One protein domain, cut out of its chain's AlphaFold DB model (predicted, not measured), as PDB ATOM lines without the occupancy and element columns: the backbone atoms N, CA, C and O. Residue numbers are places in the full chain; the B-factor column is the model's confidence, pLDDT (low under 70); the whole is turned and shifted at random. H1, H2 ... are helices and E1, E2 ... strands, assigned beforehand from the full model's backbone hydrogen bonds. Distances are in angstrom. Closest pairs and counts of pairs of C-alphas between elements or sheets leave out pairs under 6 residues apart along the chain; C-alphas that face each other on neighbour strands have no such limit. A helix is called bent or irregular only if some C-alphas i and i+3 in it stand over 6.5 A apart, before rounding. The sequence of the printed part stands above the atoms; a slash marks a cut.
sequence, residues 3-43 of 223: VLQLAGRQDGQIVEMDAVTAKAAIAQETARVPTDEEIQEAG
ATOM      1  N   VAL A   3      36.185 -27.482 301.584       84.38
ATOM      2  CA  VAL A   3      37.617 -27.484 301.914       84.38
ATOM      3  C   VAL A   3      37.812 -27.814 303.392       84.38
ATOM      4  O   VAL A   3      37.006 -27.399 304.222       84.38
ATOM      5  N   LEU A   4      38.886 -28.527 303.725       85.19
ATOM      6  CA  LEU A   4      39.358 -28.686 305.097       85.19
ATOM      7  C   LEU A   4      40.264 -27.501 305.420       85.19
ATOM      8  O   LEU A   4      41.285 -27.313 304.755       85.19
ATOM      9  N   GLN A   5      39.892 -26.703 306.415       86.50
ATOM     10  CA  GLN A   5      40.741 -25.622 306.911       86.50
ATOM     11  C   GLN A   5      41.929 -26.213 307.677       86.50
ATOM     12  O   GLN A   5      41.742 -27.087 308.521       86.50
ATOM     13  N   LEU A   6      43.136 -25.740 307.368       84.50
ATOM     14  CA  LEU A   6      44.399 -26.180 307.981       84.50
ATOM     15  C   LEU A   6      45.012 -25.112 308.902       84.50
ATOM     16  O   LEU A   6      46.098 -25.297 309.448       84.50
ATOM     17  N   ALA A   7      44.365 -23.948 309.006       71.56
ATOM     18  CA  ALA A   7      44.813 -22.841 309.833       71.56
ATOM     19  C   ALA A   7      43.640 -21.938 310.247       71.56
ATOM     20  O   ALA A   7      42.662 -21.769 309.519       71.56
ATOM     21  N   GLY A   8      43.762 -21.286 311.406       73.25
ATOM     22  CA  GLY A   8      42.795 -20.296 311.894       73.25
ATOM     23  C   GLY A   8      41.728 -20.866 312.836       73.25
ATOM     24  O   GLY A   8      41.880 -21.932 313.417       73.25
ATOM     25  N   ARG A   9      40.636 -20.116 313.046       68.06
ATOM     26  CA  ARG A   9      39.596 -20.459 314.044       68.06
ATOM     27  C   ARG A   9      38.782 -21.712 313.716       68.06
ATOM     28  O   ARG A   9      38.107 -22.221 314.602       68.06
ATOM     29  N   GLN A  10      38.811 -22.153 312.465       67.75
ATOM     30  CA  GLN A  10      38.085 -23.326 311.977       67.75
ATOM     31  C   GLN A  10      39.045 -24.455 311.589       67.75
ATOM     32  O   GLN A  10      38.666 -25.330 310.823       67.75
ATOM     33  N   ASP A  11      40.283 -24.427 312.091       78.38
ATOM     34  CA  ASP A  11      41.280 -25.465 311.834       78.38
ATOM     35  C   ASP A  11      40.733 -26.872 312.138       78.38
ATOM     36  O   ASP A  11      40.062 -27.094 313.151       78.38
ATOM     37  N   GLY A  12      40.965 -27.801 311.211       75.62
ATOM     38  CA  GLY A  12      40.431 -29.160 311.247       75.62
ATOM     39  C   GLY A  12      38.944 -29.286 310.897       75.62
ATOM     40  O   GLY A  12      38.413 -30.394 310.937       75.62
ATOM     41  N   GLN A  13      38.253 -28.198 310.543       81.12
ATOM     42  CA  GLN A  13      36.854 -28.246 310.113       81.12
ATOM     43  C   GLN A  13      36.726 -28.201 308.594       81.12
ATOM     44  O   GLN A  13      37.403 -27.434 307.902       81.12
ATOM     45  N   ILE A  14      35.800 -29.008 308.080       82.81
ATOM     46  CA  ILE A  14      35.333 -28.878 306.705       82.81
ATOM     47  C   ILE A  14      34.346 -27.720 306.647       82.81
ATOM     48  O   ILE A  14      33.419 -27.633 307.451       82.81
ATOM     49  N   VAL A  15      34.555 -26.823 305.689       81.19
ATOM     50  CA  VAL A  15      33.688 -25.671 305.447       81.19
ATOM     51  C   VAL A  15      33.302 -25.613 303.976       81.19
ATOM     52  O   VAL A  15      34.080 -25.980 303.090       81.19
ATOM     53  N   GLU A  16      32.091 -25.138 303.709       82.06
ATOM     54  CA  GLU A  16      31.640 -24.846 302.355       82.06
ATOM     55  C   GLU A  16      32.024 -23.413 301.974       82.06
ATOM     56  O   GLU A  16      31.726 -22.462 302.696       82.06
ATOM     57  N   MET A  17      32.677 -23.254 300.826       77.31
ATOM     58  CA  MET A  17      33.026 -21.952 300.260       77.31
ATOM     59  C   MET A  17      32.880 -21.940 298.736       77.31
ATOM     60  O   MET A  17      32.805 -22.989 298.081       77.31
ATOM     61  N   ASP A  18      32.816 -20.745 298.153       84.69
ATOM     62  CA  ASP A  18      32.786 -20.587 296.704       84.69
ATOM     63  C   ASP A  18      34.107 -21.060 296.067       84.69
ATOM     64  O   ASP A  18      35.167 -21.094 296.695       84.69
ATOM     65  N   ALA A  19      34.044 -21.454 294.794       74.19
ATOM     66  CA  ALA A  19      35.173 -22.079 294.110       74.19
ATOM     67  C   ALA A  19      36.381 -21.143 293.910       74.19
ATOM     68  O   ALA A  19      37.496 -21.634 293.734       74.19
ATOM     69  N   VAL A  20      36.184 -19.821 293.907       84.62
ATOM     70  CA  VAL A  20      37.272 -18.847 293.730       84.62
ATOM     71  C   VAL A  20      38.035 -18.700 295.044       84.62
ATOM     72  O   VAL A  20      39.260 -18.834 295.058       84.62
ATOM     73  N   THR A  21      37.313 -18.537 296.152       81.69
ATOM     74  CA  THR A  21      37.887 -18.478 297.504       81.69
ATOM     75  C   THR A  21      38.571 -19.791 297.890       81.69
ATOM     76  O   THR A  21      39.683 -19.763 298.411       81.69
ATOM     77  N   ALA A  22      37.980 -20.942 297.547       82.00
ATOM     78  CA  ALA A  22      38.583 -22.261 297.771       82.00
ATOM     79  C   ALA A  22      39.943 -22.405 297.094       82.00
ATOM     80  O   ALA A  22      40.916 -22.822 297.721       82.00
ATOM     81  N   LYS A  23      40.031 -22.019 295.819       84.56
ATOM     82  CA  LYS A  23      41.286 -22.081 295.063       84.56
ATOM     83  C   LYS A  23      42.351 -21.163 295.655       84.56
ATOM     84  O   LYS A  23      43.505 -21.570 295.732       84.56
ATOM     85  N   ALA A  24      41.976 -19.962 296.096       85.06
ATOM     86  CA  ALA A  24      42.901 -19.031 296.737       85.06
ATOM     87  C   ALA A  24      43.414 -19.558 298.091       85.06
ATOM     88  O   ALA A  24      44.614 -19.506 298.340       85.06
ATOM     89  N   ALA A  25      42.537 -20.118 298.932       81.25
ATOM     90  CA  ALA A  25      42.907 -20.683 300.233       81.25
ATOM     91  C   ALA A  25      43.810 -21.923 300.101       81.25
ATOM     92  O   ALA A  25      44.779 -22.066 300.845       81.25
ATOM     93  N   ILE A  26      43.546 -22.778 299.107       85.25
ATOM     94  CA  ILE A  26      44.399 -23.931 298.787       85.25
ATOM     95  C   ILE A  26      45.765 -23.474 298.268       85.25
ATOM     96  O   ILE A  26      46.789 -23.994 298.699       85.25
ATOM     97  N   ALA A  27      45.803 -22.470 297.389       86.69
ATOM     98  CA  ALA A  27      47.058 -21.913 296.881       86.69
ATOM     99  C   ALA A  27      47.898 -21.222 297.971       86.69
ATOM    100  O   ALA A  27      49.115 -21.143 297.849       86.69
ATOM    101  N   GLN A  28      47.251 -20.718 299.024       87.25
ATOM    102  CA  GLN A  28      47.902 -20.144 300.205       87.25
ATOM    103  C   GLN A  28      48.228 -21.191 301.280       87.25
ATOM    104  O   GLN A  28      48.675 -20.814 302.358       87.25
ATOM    105  N   GLU A  29      47.974 -22.476 301.011       86.25
ATOM    106  CA  GLU A  29      48.206 -23.602 301.928       86.25
ATOM    107  C   GLU A  29      47.471 -23.473 303.276       86.25
ATOM    108  O   GLU A  29      47.814 -24.123 304.260       86.25
ATOM    109  N   THR A  30      46.415 -22.656 303.326       81.88
ATOM    110  CA  THR A  30      45.565 -22.487 304.518       81.88
ATOM    111  C   THR A  30      44.366 -23.432 304.517       81.88
ATOM    112  O   THR A  30      43.682 -23.578 305.531       81.88
ATOM    113  N   ALA A  31      44.124 -24.119 303.399       86.06
ATOM    114  CA  ALA A  31      43.112 -25.153 303.263       86.06
ATOM    115  C   ALA A  31      43.565 -26.248 302.288       86.06
ATOM    116  O   ALA A  31      44.412 -26.020 301.428       86.06
ATOM    117  N   ARG A  32      42.955 -27.432 302.369       87.12
ATOM    118  CA  ARG A  32      43.093 -28.483 301.347       87.12
ATOM    119  C   ARG A  32      41.744 -29.030 300.923       87.12
ATOM    120  O   ARG A  32      40.740 -28.840 301.604       87.12
ATOM    121  N   VAL A  33      41.734 -29.760 299.814       83.94
ATOM    122  CA  VAL A  33      40.563 -30.547 299.426       83.94
ATOM    123  C   VAL A  33      40.428 -31.728 300.409       83.94
ATOM    124  O   VAL A  33      41.395 -32.484 300.568       83.94
ATOM    125  N   PRO A  34      39.300 -31.859 301.133       83.12
ATOM    126  CA  PRO A  34      39.027 -32.999 301.993       83.12
ATOM    127  C   PRO A  34      38.738 -34.229 301.139       83.12
ATOM    128  O   PRO A  34      38.271 -34.118 300.005       83.12
ATOM    129  N   THR A  35      39.025 -35.396 301.693       78.25
ATOM    130  CA  THR A  35      38.639 -36.675 301.092       78.25
ATOM    131  C   THR A  35      37.144 -36.930 301.287       78.25
ATOM    132  O   THR A  35      36.518 -36.361 302.183       78.25
ATOM    133  N   ASP A  36      36.567 -37.802 300.460       71.19
ATOM    134  CA  ASP A  36      35.142 -38.147 300.539       71.19
ATOM    135  C   ASP A  36      34.765 -38.754 301.904       71.19
ATOM    136  O   ASP A  36      33.688 -38.469 302.429       71.19
ATOM    137  N   GLU A  37      35.679 -39.516 302.519       73.81
ATOM    138  CA  GLU A  37      35.530 -40.063 303.874       73.81
ATOM    139  C   GLU A  37      35.459 -38.945 304.927       73.81
ATOM    140  O   GLU A  37      34.556 -38.937 305.759       73.81
ATOM    141  N   GLU A  38      36.328 -37.934 304.841       74.38
ATOM    142  CA  GLU A  38      36.321 -36.795 305.768       74.38
ATOM    143  C   GLU A  38      35.048 -35.943 305.620       74.38
ATOM    144  O   GLU A  38      34.492 -35.471 306.613       74.38
ATOM    145  N   ILE A  39      34.539 -35.769 304.392       69.75
ATOM    146  CA  ILE A  39      33.257 -35.086 304.123       69.75
ATOM    147  C   ILE A  39      32.086 -35.877 304.731       69.75
ATOM    148  O   ILE A  39      31.130 -35.283 305.250       69.75
ATOM    149  N   GLN A  40      32.155 -37.210 304.677       70.00
ATOM    150  CA  GLN A  40      31.150 -38.105 305.241       70.00
ATOM    151  C   GLN A  40      31.143 -38.061 306.769       70.00
ATOM    152  O   GLN A  40      30.076 -37.900 307.366       70.00
ATOM    153  N   GLU A  41      32.316 -38.147 307.396       72.69
ATOM    154  CA  GLU A  41      32.482 -38.058 308.849       72.69
ATOM    155  C   GLU A  41      32.064 -36.692 309.400       72.69
ATOM    156  O   GLU A  41      31.429 -36.610 310.451       72.69
ATOM    157  N   ALA A  42      32.335 -35.613 308.661       66.75
ATOM    158  CA  ALA A  42      31.929 -34.260 309.030       66.75
ATOM    159  C   ALA A  42      30.419 -33.991 308.847       66.75
ATOM    160  O   ALA A  42      29.946 -32.890 309.133       66.75
ATOM    161  N   GLY A  43      29.642 -34.975 308.377       63.94
ATOM    162  CA  GLY A  43      28.185 -34.883 308.263       63.94
ATOM    163  C   GLY A  43      27.685 -33.983 307.129       63.94
ATOM    164  O   GLY A  43      26.483 -33.723 307.041       63.94
TER     165      GLY A  43
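What this domain is: This is residues 3 to 43 of the 223 residues of an uncharacterized protein of Bradyrhizobium japonicum (UniProt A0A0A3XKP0). Two very short strands, E1 and E2, form a small middle, with helix H1 at one end of the domain and the shorter helix H2 at the opposite end, the two helices well separated. The link from E1 to E2, residues 6 to 13, makes a loop that swings out and returns, and the stretch from H1 to H2 runs back past E1, with residues 31 to 32 alongside it. The printed part has 41 residues with two named strands and two named helices, in the order E1, E2, H1, H2; the class is mixed, helices and strands. The whole is compact, with a radius of gyration of the C-alphas of 9.6 A, and its rounded outline spans 25 by 20 by 13 A.

Where its parts are: E1 covers residues 3 to 5 and begins at C-alpha 3, at (37.617, -27.484, 301.914). E2 covers residues 14 to 16. H1, the longest helix, covers residues 19 to 27 and measures 12.2 A from its first C-alpha, at (35.173, -22.079, 294.110), to its last. H2 covers residues 36 to 41, is 8.7 A long and ends at C-alpha 41, at (32.482, -38.058, 308.849).

How they stand to each other: E1 and E2 are neighbours in a sheet of two strands, but they meet only at a point. The C-alphas of Leu 4 and Ile 14 face each other at 4.3 A, and those of Val 3 and Ile 14 at 5.5 A. Residues 4 to 5 of E1 also make a short antiparallel pairing with residues 31 to 32. The closest C-alphas of E1 and H1 are those of Val 3 and Ala 22, 6.7 A apart. The closest C-alphas of E2 and H2 are those of Ile 14 and Ile 39, 7.0 A apart. H2 and E1 are apart, with no C-alpha of the one within 8 A of the other. H1 and H2, which follow each other in the chain, are apart too, with no C-alpha of the one within 8 A of the other. In both helices every O i to N i+4 pair is within hydrogen-bond range, and neither helix is bent.

The domain as a whole: The two C-alphas farthest apart are those of Gln 28 and Gly 43, at 25.9 A, while the C-alphas of the first and last printed residues, Val 3 and Gly 43, are 13.6 A apart. The printed part has no cut. The link from E2 to H1 is tight, with 2 residues; the links from E1 to E2 and from H1 to H2 are short, with 8 residues each. The mean pLDDT of the printed part is 79.2, and the model's confidence is low, under 70, at residues 9 to 10, residue 39 and residues 42 to 43.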